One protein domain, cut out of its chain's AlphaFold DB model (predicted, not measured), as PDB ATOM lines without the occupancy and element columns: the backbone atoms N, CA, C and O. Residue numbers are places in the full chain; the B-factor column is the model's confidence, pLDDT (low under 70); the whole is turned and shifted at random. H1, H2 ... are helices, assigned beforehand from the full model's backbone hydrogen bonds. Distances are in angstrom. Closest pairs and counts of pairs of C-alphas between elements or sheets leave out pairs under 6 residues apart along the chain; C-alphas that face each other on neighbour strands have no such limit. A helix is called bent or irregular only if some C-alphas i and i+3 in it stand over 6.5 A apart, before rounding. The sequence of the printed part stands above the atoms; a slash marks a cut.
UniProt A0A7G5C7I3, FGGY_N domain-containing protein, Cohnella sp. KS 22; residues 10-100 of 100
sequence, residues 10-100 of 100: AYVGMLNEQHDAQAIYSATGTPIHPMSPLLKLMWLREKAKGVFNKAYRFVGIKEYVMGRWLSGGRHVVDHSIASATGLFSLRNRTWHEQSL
ATOM      1  N   ALA A  10      21.369  18.361  39.735       95.88
ATOM      2  CA  ALA A  10      21.599  19.804  39.627       95.88
ATOM      3  C   ALA A  10      20.531  20.542  38.789       95.88
ATOM      4  O   ALA A  10      20.343  21.744  38.955       95.88
ATOM      5  N   TYR A  11      19.801  19.835  37.920       96.06
ATOM      6  CA  TYR A  11      18.786  20.432  37.047       96.06
ATOM      7  C   TYR A  11      17.460  20.692  37.767       96.06
ATOM      8  O   TYR A  11      16.634  21.429  37.243       96.06
ATOM      9  N   VAL A  12      17.263  20.146  38.974       95.69
ATOM     10  CA  VAL A  12      16.117  20.507  39.826       95.69
ATOM     11  C   VAL A  12      16.179  21.997  40.171       95.69
ATOM     12  O   VAL A  12      15.205  22.713  39.962       95.69
ATOM     13  N   GLY A  13      17.336  22.472  40.649       93.06
ATOM     14  CA  GLY A  13      17.551  23.888  40.967       93.06
ATOM     15  C   GLY A  13      17.420  24.772  39.730       93.06
ATOM     16  O   GLY A  13      16.662  25.733  39.744       93.06
ATOM     17  N   MET A  14      18.051  24.367  38.623       92.38
ATOM     18  CA  MET A  14      17.949  25.078  37.345       92.38
ATOM     19  C   MET A  14      16.496  25.237  36.879       92.38
ATOM     20  O   MET A  14      16.118  26.318  36.441       92.38
ATOM     21  N   LEU A  15      15.670  24.189  36.991       92.50
ATOM     22  CA  LEU A  15      14.262  24.278  36.611       92.50
ATOM     23  C   LEU A  15      13.489  25.242  37.517       92.50
ATOM     24  O   LEU A  15      12.631  25.950  37.014       92.50
ATOM     25  N   ASN A  16      13.788  25.296  38.817       89.69
ATOM     26  CA  ASN A  16      13.143  26.233  39.743       89.69
ATOM     27  C   ASN A  16      13.571  27.694  39.516       89.69
ATOM     28  O   ASN A  16      12.781  28.602  39.751       89.69
ATOM     29  N   GLU A  17      14.821  27.924  39.112       90.88
ATOM     30  CA  GLU A  17      15.389  29.269  38.951       90.88
ATOM     31  C   GLU A  17      15.116  29.872  37.570       90.88
ATOM     32  O   GLU A  17      14.883  31.073  37.449       90.88
ATOM     33  N   GLN A  18      15.185  29.052  36.520       89.62
ATOM     34  CA  GLN A  18      15.155  29.510  35.126       89.62
ATOM     35  C   GLN A  18      13.820  29.233  34.432       89.62
ATOM     36  O   GLN A  18      13.560  29.768  33.354       89.62
ATOM     37  N   HIS A  19      12.978  28.390  35.029       89.31
ATOM     38  CA  HIS A  19      11.701  27.970  34.469       89.31
ATOM     39  C   HIS A  19      10.609  27.972  35.547       89.31
ATOM     40  O   HIS A  19      10.872  28.112  36.738       89.31
ATOM     41  N   ASP A  20       9.352  27.808  35.131       93.00
ATOM     42  CA  ASP A  20       8.230  27.686  36.064       93.00
ATOM     43  C   ASP A  20       8.006  26.213  36.438       93.00
ATOM     44  O   ASP A  20       7.111  25.523  35.938       93.00
ATOM     45  N   ALA A  21       8.881  25.704  37.306       94.69
ATOM     46  CA  ALA A  21       8.816  24.338  37.820       94.69
ATOM     47  C   ALA A  21       7.454  24.005  38.457       94.69
ATOM     48  O   ALA A  21       6.965  22.879  38.323       94.69
ATOM     49  N   GLN A  22       6.819  24.985  39.111       95.50
ATOM     50  CA  GLN A  22       5.510  24.811  39.730       95.50
ATOM     51  C   GLN A  22       4.415  24.657  38.672       95.50
ATOM     52  O   GLN A  22       3.596  23.746  38.792       95.50
ATOM     53  N   ALA A  23       4.414  25.475  37.618       95.31
ATOM     54  CA  ALA A  23       3.473  25.320  36.510       95.31
ATOM     55  C   ALA A  23       3.641  23.971  35.800       95.31
ATOM     56  O   ALA A  23       2.646  23.298  35.520       95.31
ATOM     57  N   ILE A  24       4.882  23.524  35.575       96.56
ATOM     58  CA  ILE A  24       5.163  22.202  34.993       96.56
ATOM     59  C   ILE A  24       4.612  21.091  35.892       96.56
ATOM     60  O   ILE A  24       3.938  20.178  35.404       96.56
ATOM     61  N   TYR A  25       4.849  21.165  37.203       96.88
ATOM     62  CA  TYR A  25       4.290  20.206  38.152       96.88
ATOM     63  C   TYR A  25       2.757  20.224  38.131       96.88
ATOM     64  O   TYR A  25       2.133  19.173  38.011       96.88
ATOM     65  N   SER A  26       2.134  21.401  38.169       96.94
ATOM     66  CA  SER A  26       0.675  21.541  38.117       96.94
ATOM     67  C   SER A  26       0.066  21.003  36.818       96.94
ATOM     68  O   SER A  26      -1.019  20.427  36.848       96.94
ATOM     69  N   ALA A  27       0.750  21.148  35.681       97.00
ATOM     70  CA  ALA A  27       0.263  20.661  34.393       97.00
ATOM     71  C   ALA A  27       0.448  19.145  34.201       97.00
ATOM     72  O   ALA A  27      -0.396  18.496  33.573       97.00
ATOM     73  N   THR A  28       1.549  18.589  34.712       97.62
ATOM     74  CA  THR A  28       1.981  17.208  34.419       97.62
ATOM     75  C   THR A  28       1.791  16.234  35.578       97.62
ATOM     76  O   THR A  28       1.825  15.023  35.376       97.62
ATOM     77  N   GLY A  29       1.616  16.739  36.800       96.62
ATOM     78  CA  GLY A  29       1.528  15.960  38.037       96.62
ATOM     79  C   GLY A  29       2.791  15.168  38.391       96.62
ATOM     80  O   GLY A  29       2.780  14.427  39.370       96.62
ATOM     81  N   THR A  30       3.878  15.300  37.621       97.06
ATOM     82  CA  THR A  30       5.147  14.617  37.896       97.06
ATOM     83  C   THR A  30       6.006  15.490  38.807       97.06
ATOM     84  O   THR A  30       6.373  16.590  38.389       97.06
ATOM     85  N   PRO A  31       6.388  15.024  40.012       95.81
ATOM     86  CA  PRO A  31       7.306  15.760  40.872       95.81
ATOM     87  C   PRO A  31       8.602  16.131  40.146       95.81
ATOM     88  O   PRO A  31       9.162  15.325  39.395       95.81
ATOM     89  N   ILE A  32       9.112  17.334  40.412       95.94
ATOM     90  CA  ILE A  32      10.392  17.790  39.866       95.94
ATOM     91  C   ILE A  32      11.518  17.028  40.565       95.94
ATOM     92  O   ILE A  32      11.995  17.404  41.632       95.94
ATOM     93  N   HIS A  33      11.896  15.894  39.980       96.19
ATOM     94  CA  HIS A  33      12.804  14.936  40.595       96.19
ATOM     95  C   HIS A  33      13.763  14.328  39.555       96.19
ATOM     96  O   HIS A  33      13.323  14.037  38.442       96.19
ATOM     97  N   PRO A  34      15.048  14.062  39.878       96.62
ATOM     98  CA  PRO A  34      16.072  13.627  38.902       96.62
ATOM     99  C   PRO A  34      15.730  12.340  38.140       96.62
ATOM    100  O   PRO A  34      16.181  12.092  37.024       96.62
ATOM    101  N   MET A  35      14.881  11.526  38.751       96.06
ATOM    102  CA  MET A  35      14.302  10.319  38.181       96.06
ATOM    103  C   MET A  35      13.488  10.559  36.904       96.06
ATOM    104  O   MET A  35      13.440   9.657  36.058       96.06
ATOM    105  N   SER A  36      12.843  11.722  36.771       96.75
ATOM    106  CA  SER A  36      11.918  11.998  35.677       96.75
ATOM    107  C   SER A  36      12.659  12.130  34.337       96.75
ATOM    108  O   SER A  36      13.775  12.664  34.275       96.75
ATOM    109  N   PRO A  37      12.068  11.636  33.237       97.38
ATOM    110  CA  PRO A  37      12.558  11.870  31.883       97.38
ATOM    111  C   PRO A  37      12.859  13.338  31.571       97.38
ATOM    112  O   PRO A  37      13.916  13.592  31.002       97.38
ATOM    113  N   LEU A  38      12.021  14.292  32.001       97.38
ATOM    114  CA  LEU A  38      12.253  15.733  31.823       97.38
ATOM    115  C   LEU A  38      13.675  16.154  32.237       97.38
ATOM    116  O   LEU A  38      14.445  16.647  31.412       97.38
ATOM    117  N   LEU A  39      14.075  15.892  33.486       97.12
ATOM    118  CA  LEU A  39      15.393  16.324  33.971       97.12
ATOM    119  C   LEU A  39      16.543  15.536  33.329       97.12
ATOM    120  O   LEU A  39      17.647  16.058  33.153       97.12
ATOM    121  N   LYS A  40      16.304  14.283  32.933       97.69
ATOM    122  CA  LYS A  40      17.291  13.482  32.193       97.69
ATOM    123  C   LYS A  40      17.516  14.023  30.784       97.69
ATOM    124  O   LYS A  40      18.655  14.015  30.321       97.69
ATOM    125  N   LEU A  41      16.472  14.514  30.118       97.31
ATOM    126  CA  LEU A  41      16.585  15.146  28.805       97.31
ATOM    127  C   LEU A  41      17.326  16.479  28.890       97.31
ATOM    128  O   LEU A  41      18.210  16.708  28.067       97.31
ATOM    129  N   MET A  42      17.070  17.297  29.917       96.69
ATOM    130  CA  MET A  42      17.866  18.506  30.173       96.69
ATOM    131  C   MET A  42      19.354  18.166  30.348       96.69
ATOM    132  O   MET A  42      20.209  18.749  29.678       96.69
ATOM    133  N   TRP A  43      19.666  17.146  31.157       97.50
ATOM    134  CA  TRP A  43      21.044  16.681  31.332       97.50
ATOM    135  C   TRP A  43      21.675  16.194  30.023       97.50
ATOM    136  O   TRP A  43      22.817  16.546  29.721       97.50
ATOM    137  N   LEU A  44      20.950  15.403  29.223       97.69
ATOM    138  CA  LEU A  44      21.436  14.907  27.932       97.69
ATOM    139  C   LEU A  44      21.704  16.056  26.957       97.69
ATOM    140  O   LEU A  44      22.747  16.057  26.301       97.69
ATOM    141  N   ARG A  45      20.806  17.045  26.903       96.19
ATOM    142  CA  ARG A  45      20.927  18.232  26.050       96.19
ATOM    143  C   ARG A  45      22.193  19.026  26.347       96.19
ATOM    144  O   ARG A  45      22.808  19.554  25.431       96.19
ATOM    145  N   GLU A  46      22.619  19.093  27.603       96.44
ATOM    146  CA  GLU A  46      23.791  19.883  27.987       96.44
ATOM    147  C   GLU A  46      25.092  19.083  28.052       96.44
ATOM    148  O   GLU A  46      26.119  19.539  27.544       96.44
ATOM    149  N   LYS A  47      25.072  17.901  28.676       97.81
ATOM    150  CA  LYS A  47      26.277  17.104  28.961       97.81
ATOM    151  C   LYS A  47      26.568  16.044  27.908       97.81
ATOM    152  O   LYS A  47      27.710  15.617  27.785       97.81
ATOM    153  N   ALA A  48      25.567  15.643  27.128       96.88
ATOM    154  CA  ALA A  48      25.694  14.627  26.086       96.88
ATOM    155  C   ALA A  48      25.164  15.130  24.732       96.88
ATOM    156  O   ALA A  48      24.516  14.384  23.999       96.88
ATOM    157  N   LYS A  49      25.481  16.385  24.378       97.44
ATOM    158  CA  LYS A  49      25.039  17.074  23.147       97.44
ATOM    159  C   LYS A  49      25.141  16.215  21.886       97.44
ATOM    160  O   LYS A  49      24.214  16.176  21.088       97.44
ATOM    161  N   GLY A  50      26.249  15.489  21.720       98.12
ATOM    162  CA  GLY A  50      26.454  14.616  20.561       98.12
ATOM    163  C   GLY A  50      25.449  13.463  20.474       98.12
ATOM    164  O   GLY A  50      25.053  13.090  19.374       98.12
ATOM    165  N   VAL A  51      25.012  12.917  21.612       96.62
ATOM    166  CA  VAL A  51      23.946  11.904  21.673       96.62
ATOM    167  C   VAL A  51      22.594  12.565  21.452       96.62
ATOM    168  O   VAL A  51      21.816  12.079  20.638       96.62
ATOM    169  N   PHE A  52      22.335  13.684  22.135       97.81
ATOM    170  CA  PHE A  52      21.061  14.392  22.049       97.81
ATOM    171  C   PHE A  52      20.739  14.816  20.611       97.81
ATOM    172  O   PHE A  52      19.664  14.516  20.109       97.81
ATOM    173  N   ASN A  53      21.708  15.407  19.909       97.44
ATOM    174  CA  ASN A  53      21.526  15.899  18.542       97.44
ATOM    175  C   ASN A  53      21.418  14.781  17.493       97.44
ATOM    176  O   ASN A  53      20.877  15.007  16.417       97.44
ATOM    177  N   LYS A  54      21.956  13.585  17.773       98.19
ATOM    178  CA  LYS A  54      21.841  12.416  16.882       98.19
ATOM    179  C   LYS A  54      20.575  11.600  17.142       98.19
ATOM    180  O   LYS A  54      20.233  10.737  16.333       98.19
ATOM    181  N   ALA A  55      19.918  11.808  18.280       97.06
ATOM    182  CA  ALA A  55      18.742  11.047  18.652       97.06
ATOM    183  C   ALA A  55      17.559  11.445  17.766       97.06
ATOM    184  O   ALA A  55      17.143  12.597  17.740       97.06
ATOM    185  N   TYR A  56      16.977  10.467  17.076       94.88
ATOM    186  CA  TYR A  56      15.712  10.678  16.377       94.88
ATOM    187  C   TYR A  56      14.539  10.793  17.366       94.88
ATOM    188  O   TYR A  56      13.621  11.576  17.146       94.88
ATOM    189  N   ARG A  57      14.556   9.995  18.448       93.69
ATOM    190  CA  ARG A  57      13.534   9.961  19.509       93.69
ATOM    191  C   ARG A  57      14.138   9.496  20.832       93.69
ATOM    192  O   ARG A  57      15.065   8.685  20.837       93.69
ATOM    193  N   PHE A  58      13.540   9.927  21.938       96.19
ATOM    194  CA  PHE A  58      13.797   9.389  23.274       96.19
ATOM    195  C   PHE A  58      12.603   8.548  23.710       96.19
ATOM    196  O   PHE A  58      11.470   9.019  23.685       96.19
ATOM    197  N   VAL A  59      12.850   7.292  24.076       95.69
ATOM    198  CA  VAL A  59      11.803   6.324  24.419       95.69
ATOM    199  C   VAL A  59      12.189   5.527  25.660       95.69
ATOM    200  O   VAL A  59      13.373   5.274  25.899       95.69
ATOM    201  N   GLY A  60      11.192   5.131  26.450       95.38
ATOM    202  CA  GLY A  60      11.367   4.171  27.532       95.38
ATOM    203  C   GLY A  60      11.545   2.738  27.021       95.38
ATOM    204  O   GLY A  60      11.458   2.443  25.826       95.38
ATOM    205  N   ILE A  61      11.810   1.816  27.950       94.88
ATOM    206  CA  ILE A  61      12.005   0.397  27.619       94.88
ATOM    207  C   ILE A  61      10.736  -0.232  27.035       94.88
ATOM    208  O   ILE A  61      10.823  -1.031  26.103       94.88
ATOM    209  N   LYS A  62       9.555   0.151  27.535       95.12
ATOM    210  CA  LYS A  62       8.278  -0.387  27.058       95.12
ATOM    211  C   LYS A  62       8.044   0.018  25.607       95.12
ATOM    212  O   LYS A  62       7.758  -0.827  24.769       95.12
ATOM    213  N   GLU A  63       8.232   1.290  25.298       96.12
ATOM    214  CA  GLU A  63       8.075   1.869  23.969       96.12
ATOM    215  C   GLU A  63       9.112   1.317  22.984       96.12
ATOM    216  O   GLU A  63       8.789   1.084  21.819       96.12
ATOM    217  N   TYR A  64      10.340   1.055  23.447       95.50
ATOM    218  CA  TYR A  64      11.363   0.381  22.649       95.50
ATOM    219  C   TYR A  64      10.936  -1.043  22.271       95.50
ATOM    220  O   TYR A  64      10.934  -1.386  21.088       95.50
ATOM    221  N   VAL A  65      10.517  -1.855  23.250       95.69
ATOM    222  CA  VAL A  65      10.040  -3.230  23.013       95.69
ATOM    223  C   VAL A  65       8.817  -3.225  22.091       95.69
ATOM    224  O   VAL A  65       8.758  -3.983  21.119       95.69
ATOM    225  N   MET A  66       7.865  -2.326  22.348       95.69
ATOM    226  CA  MET A  66       6.654  -2.180  21.544       95.69
ATOM    227  C   MET A  66       6.980  -1.822  20.095       95.69
ATOM    228  O   MET A  66       6.529  -2.516  19.185       95.69
ATOM    229  N   GLY A  67       7.800  -0.795  19.868       95.44
ATOM    230  CA  GLY A  67       8.182  -0.373  18.522       95.44
ATOM    231  C   GLY A  67       8.976  -1.438  17.770       95.44
ATOM    232  O   GLY A  67       8.743  -1.653  16.582       95.44
ATOM    233  N   ARG A  68       9.870  -2.152  18.462       95.06
ATOM    234  CA  ARG A  68      10.767  -3.128  17.837       95.06
ATOM    235  C   ARG A  68      10.089  -4.443  17.449       95.06
ATOM    236  O   ARG A  68      10.538  -5.053  16.474       95.06
ATOM    237  N   TRP A  69       9.064  -4.880  18.188       96.00
ATOM    238  CA  TRP A  69       8.480  -6.220  18.009       96.00
ATOM    239  C   TRP A  69       6.953  -6.285  17.972       96.00
ATOM    240  O   TRP A  69       6.421  -7.161  17.301       96.00
ATOM    241  N   LEU A  70       6.234  -5.398  18.664       95.06
ATOM    242  CA  LEU A  70       4.800  -5.611  18.934       95.06
ATOM    243  C   LEU A  70       3.872  -4.652  18.182       95.06
ATOM    244  O   LEU A  70       2.684  -4.916  18.046       95.06
ATOM    245  N   SER A  71       4.395  -3.529  17.688       93.19
ATOM    246  CA  SER A  71       3.595  -2.445  17.100       93.19
ATOM    247  C   SER A  71       3.826  -2.248  15.598       93.19
ATOM    248  O   SER A  71       3.319  -1.279  15.026       93.19
ATOM    249  N   GLY A  72       4.585  -3.144  14.954       93.06
ATOM    250  CA  GLY A  72       4.935  -3.043  13.533       93.06
ATOM    251  C   GLY A  72       5.784  -1.807  13.219       93.06
ATOM    252  O   GLY A  72       5.503  -1.099  12.258       93.06
ATOM    253  N   GLY A  73       6.756  -1.479  14.077       91.81
ATOM    254  CA  GLY A  73       7.603  -0.290  13.922       91.81
ATOM    255  C   GLY A  73       7.005   1.011  14.468       91.81
ATOM    256  O   GLY A  73       7.692   2.028  14.515       91.81
ATOM    257  N   ARG A  74       5.740   1.019  14.913       92.50
ATOM    258  CA  ARG A  74       5.128   2.219  15.504       92.50
ATOM    259  C   ARG A  74       5.645   2.453  16.920       92.50
ATOM    260  O   ARG A  74       5.573   1.571  17.769       92.50
ATOM    261  N   HIS A  75       6.109   3.668  17.188       89.94
ATOM    262  CA  HIS A  75       6.475   4.092  18.536       89.94
ATOM    263  C   HIS A  75       5.253   4.693  19.217       89.94
ATOM    264  O   HIS A  75       4.796   5.771  18.839       89.94
ATOM    265  N   VAL A  76       4.729   3.970  20.197       93.00
ATOM    266  CA  VAL A  76       3.567   4.365  20.990       93.00
ATOM    267  C   VAL A  76       3.938   4.341  22.465       93.00
ATOM    268  O   VAL A  76       4.733   3.504  22.894       93.00
ATOM    269  N   VAL A  77       3.341   5.251  23.225       95.94
ATOM    270  CA  VAL A  77       3.417   5.301  24.683       95.94
ATOM    271  C   VAL A  77       1.994   5.319  25.223       95.94
ATOM    272  O   VAL A  77       1.113   5.953  24.642       95.94
ATOM    273  N   ASP A  78       1.740   4.580  26.296       95.00
ATOM    274  CA  ASP A  78       0.455   4.654  26.982       95.00
ATOM    275  C   ASP A  78       0.413   5.844  27.945       95.00
ATOM    276  O   ASP A  78       1.442   6.356  28.382       95.00
ATOM    277  N   HIS A  79      -0.796   6.255  28.316       96.19
ATOM    278  CA  HIS A  79      -1.008   7.412  29.183       96.19
ATOM    279  C   HIS A  79      -0.336   7.274  30.555       96.19
ATOM    280  O   HIS A  79       0.100   8.286  31.095       96.19
ATOM    281  N   SER A  80      -0.224   6.061  31.107       95.25
ATOM    282  CA  SER A  80       0.370   5.843  32.430       95.25
ATOM    283  C   SER A  80       1.884   6.033  32.417       95.25
ATOM    284  O   SER A  80       2.448   6.559  33.370       95.25
ATOM    285  N   ILE A  81       2.556   5.623  31.340       96.69
ATOM    286  CA  ILE A  81       3.989   5.891  31.174       96.69
ATOM    287  C   ILE A  81       4.221   7.350  30.781       96.69
ATOM    288  O   ILE A  81       5.102   7.993  31.351       96.69
ATOM    289  N   ALA A  82       3.412   7.899  29.869       97.50
ATOM    290  CA  ALA A  82       3.528   9.290  29.439       97.50
ATOM    291  C   ALA A  82       3.370  10.267  30.615       97.50
ATOM    292  O   ALA A  82       4.169  11.195  30.751       97.50
ATOM    293  N   SER A  83       2.406  10.037  31.509       96.75
ATOM    294  CA  SER A  83       2.156  10.898  32.671       96.75
ATOM    295  C   SER A  83       3.297  10.934  33.685       96.75
ATOM    296  O   SER A  83       3.397  11.911  34.414       96.75
ATOM    297  N   ALA A  84       4.177   9.930  33.717       96.44
ATOM    298  CA  ALA A  84       5.333   9.884  34.617       96.44
ATOM    299  C   ALA A  84       6.580  10.594  34.052       96.44
ATOM    300  O   ALA A  84       7.657  10.558  34.657       96.44
ATOM    301  N   THR A  85       6.477  11.204  32.865       97.25
ATOM    302  CA  THR A  85       7.635  11.782  32.169       97.25
ATOM    303  C   THR A  85       8.020  13.186  32.642       97.25
ATOM    304  O   THR A  85       9.173  13.583  32.470       97.25
ATOM    305  N   GLY A  86       7.074  13.946  33.207       97.19
ATOM    306  CA  GLY A  86       7.175  15.405  33.351       97.19
ATOM    307  C   GLY A  86       6.973  16.183  32.040       97.19
ATOM    308  O   GLY A  86       7.182  17.391  31.998       97.19
ATOM    309  N   LEU A  87       6.568  15.502  30.963       97.56
ATOM    310  CA  LEU A  87       6.391  16.076  29.622       97.56
ATOM    311  C   LEU A  87       4.944  15.983  29.131       97.56
ATOM    312  O   LEU A  87       4.635  16.463  28.050       97.56
ATOM    313  N   PHE A  88       4.049  15.341  29.882       98.25
ATOM    314  CA  PHE A  88       2.684  15.051  29.449       98.25
ATOM    315  C   PHE A  88       1.667  15.783  30.320       98.25
ATOM    316  O   PHE A  88       1.685  15.655  31.541       98.25
ATOM    317  N   SER A  89       0.762  16.537  29.698       97.56
ATOM    318  CA  SER A  89      -0.310  17.247  30.391       97.56
ATOM    319  C   SER A  89      -1.413  16.281  30.817       97.56
ATOM    320  O   SER A  89      -2.053  15.646  29.975       97.56
ATOM    321  N   LEU A  90      -1.709  16.235  32.119       96.06
ATOM    322  CA  LEU A  90      -2.796  15.407  32.655       96.06
ATOM    323  C   LEU A  90      -4.176  15.919  32.236       96.06
ATOM    324  O   LEU A  90      -5.082  15.126  31.989       96.06
ATOM    325  N   ARG A  91      -4.330  17.244  32.124       94.81
ATOM    326  CA  ARG A  91      -5.593  17.886  31.737       94.81
ATOM    327  C   ARG A  91      -5.902  17.676  30.259       94.81
ATOM    328  O   ARG A  91      -7.006  17.271  29.909       94.81
ATOM    329  N   ASN A  92      -4.925  17.959  29.400       95.44
ATOM    330  CA  ASN A  92      -5.131  17.963  27.952       95.44
ATOM    331  C   ASN A  92      -4.902  16.583  27.323       95.44
ATOM    332  O   ASN A  92      -5.282  16.371  26.175       95.44
ATOM    333  N   ARG A  93      -4.296  15.643  28.066       95.94
ATOM    334  CA  ARG A  93      -3.902  14.307  27.590       95.94
ATOM    335  C   ARG A  93      -3.054  14.366  26.314       95.94
ATOM    336  O   ARG A  93      -3.220  13.568  25.396       95.94
ATOM    337  N   THR A  94      -2.142  15.330  26.274       97.00
ATOM    338  CA  THR A  94      -1.179  15.548  25.190       97.00
ATOM    339  C   THR A  94       0.156  15.994  25.778       97.00
ATOM    340  O   THR A  94       0.233  16.314  26.968       97.00
ATOM    341  N   TRP A  95       1.211  16.016  24.967       97.25
ATOM    342  CA  TRP A  95       2.500  16.553  25.390       97.25
ATOM    343  C   TRP A  95       2.374  18.026  25.794       97.25
ATOM    344  O   TRP A  95       1.629  18.801  25.196       97.25
ATOM    345  N   HIS A  96       3.047  18.388  26.875       96.94
ATOM    346  CA  HIS A  96       3.016  19.712  27.461       96.94
ATOM    347  C   HIS A  96       4.122  20.566  26.837       96.94
ATOM    348  O   HIS A  96       5.291  20.418  27.177       96.94
ATOM    349  N   GLU A  97       3.738  21.467  25.933       94.38
ATOM    350  CA  GLU A  97       4.666  22.270  25.121       94.38
ATOM    351  C   GLU A  97       5.720  23.030  25.936       94.38
ATOM    352  O   GLU A  97       6.861  23.132  25.511       94.38
ATOM    353  N   GLN A  98       5.381  23.538  27.126       91.69
ATOM    354  CA  GLN A  98       6.342  24.308  27.930       91.69
ATOM    355  C   GLN A  98       7.446  23.449  28.563       91.69
ATOM    356  O   GLN A  98       8.440  24.006  29.021       91.69
ATOM    357  N   SER A  99       7.264  22.127  28.657       91.62
ATOM    358  CA  SER A  99       8.286  21.226  29.206       91.62
ATOM    359  C   SER A  99       9.027  20.397  28.150       91.62
ATOM    360  O   SER A  99       9.928  19.650  28.527       91.62
ATOM    361  N   LEU A 100       8.694  20.538  26.860       85.44
ATOM    362  CA  LEU A 100       9.454  19.969  25.736       85.44
ATOM    363  C   LEU A 100      10.691  20.817  25.394       85.44
ATOM    364  O   LEU A 100      11.735  20.203  25.062       85.44
TER     365      LEU A 100
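AT A GLANCE: This is residues 10 to 100 of the 100 residues of the protein "FGGY_N domain-containing protein" of Cohnella sp. KS 22 (UniProt A0A7G5C7I3). Six short helices follow one another round an open, flattened ring, with few contacts between them; H1 and H2 lie at one end of the long axis and H5 at the other. After H6, residues 83 to 100 turn back without a named element, and within them residues 88 to 89 pair briefly with residues 94 to 95, antiparallel. The printed part has 91 residues with six named helices, H1 to H6 in order, and no named strand; the class is all helix. It is compact, with a radius of gyration of the C-alphas of 13.8 A and spans of 42 by 34 by 19 A.

HOW THE PARTS SIT: H1, residues 10 to 18, and H2, residues 21 to 28, are close but not clearly touching: their closest C-alphas, of Leu 15 and Ala 21, are 5.6 A apart. H1 touches H3, residues 37 to 47, about perpendicular at 84 degrees; the closest C-alphas are those of Tyr 11 and Leu 39, 6.2 A. H3 and H4, residues 49 to 54, touch only at the corner by their tight link, with C-alphas 45 and 52 at 5.5 A. They run opposite ways at a steep tilt of 69 degrees, only just short of about perpendicular. H5, residues 61 to 70, touches no helix, and H6, residues 79 to 82, likewise touches none; H5 and H6 are apart. In H1, H2, H3 and H5 every O i to N i+4 pair is within hydrogen-bond range; in H4 1 of 2 is, and H6 is too short for such a pair.

IN THESE COORDINATES: H1 begins at C-alpha 10, (21.599, 19.804, 39.627), and is 12.5 A long; H2 is 10.4 A. H3, the longest by residues, is 15.0 A. H5, 12.8 A, is neither bent nor irregular, but only just: C-alphas 67 and 70 are 6.2 A apart. H6 ends at C-alpha 82, (3.528, 9.290, 29.439).

THE WHOLE: The C-alphas farthest apart, of Glu 17 and Gly 72, are 42.4 A apart. Residues 46 to 51, of which 49 to 51 belong to H4, stand free. The printed part has no cut, no link between helices is long, and no printed residue of the model has a pLDDT under 70.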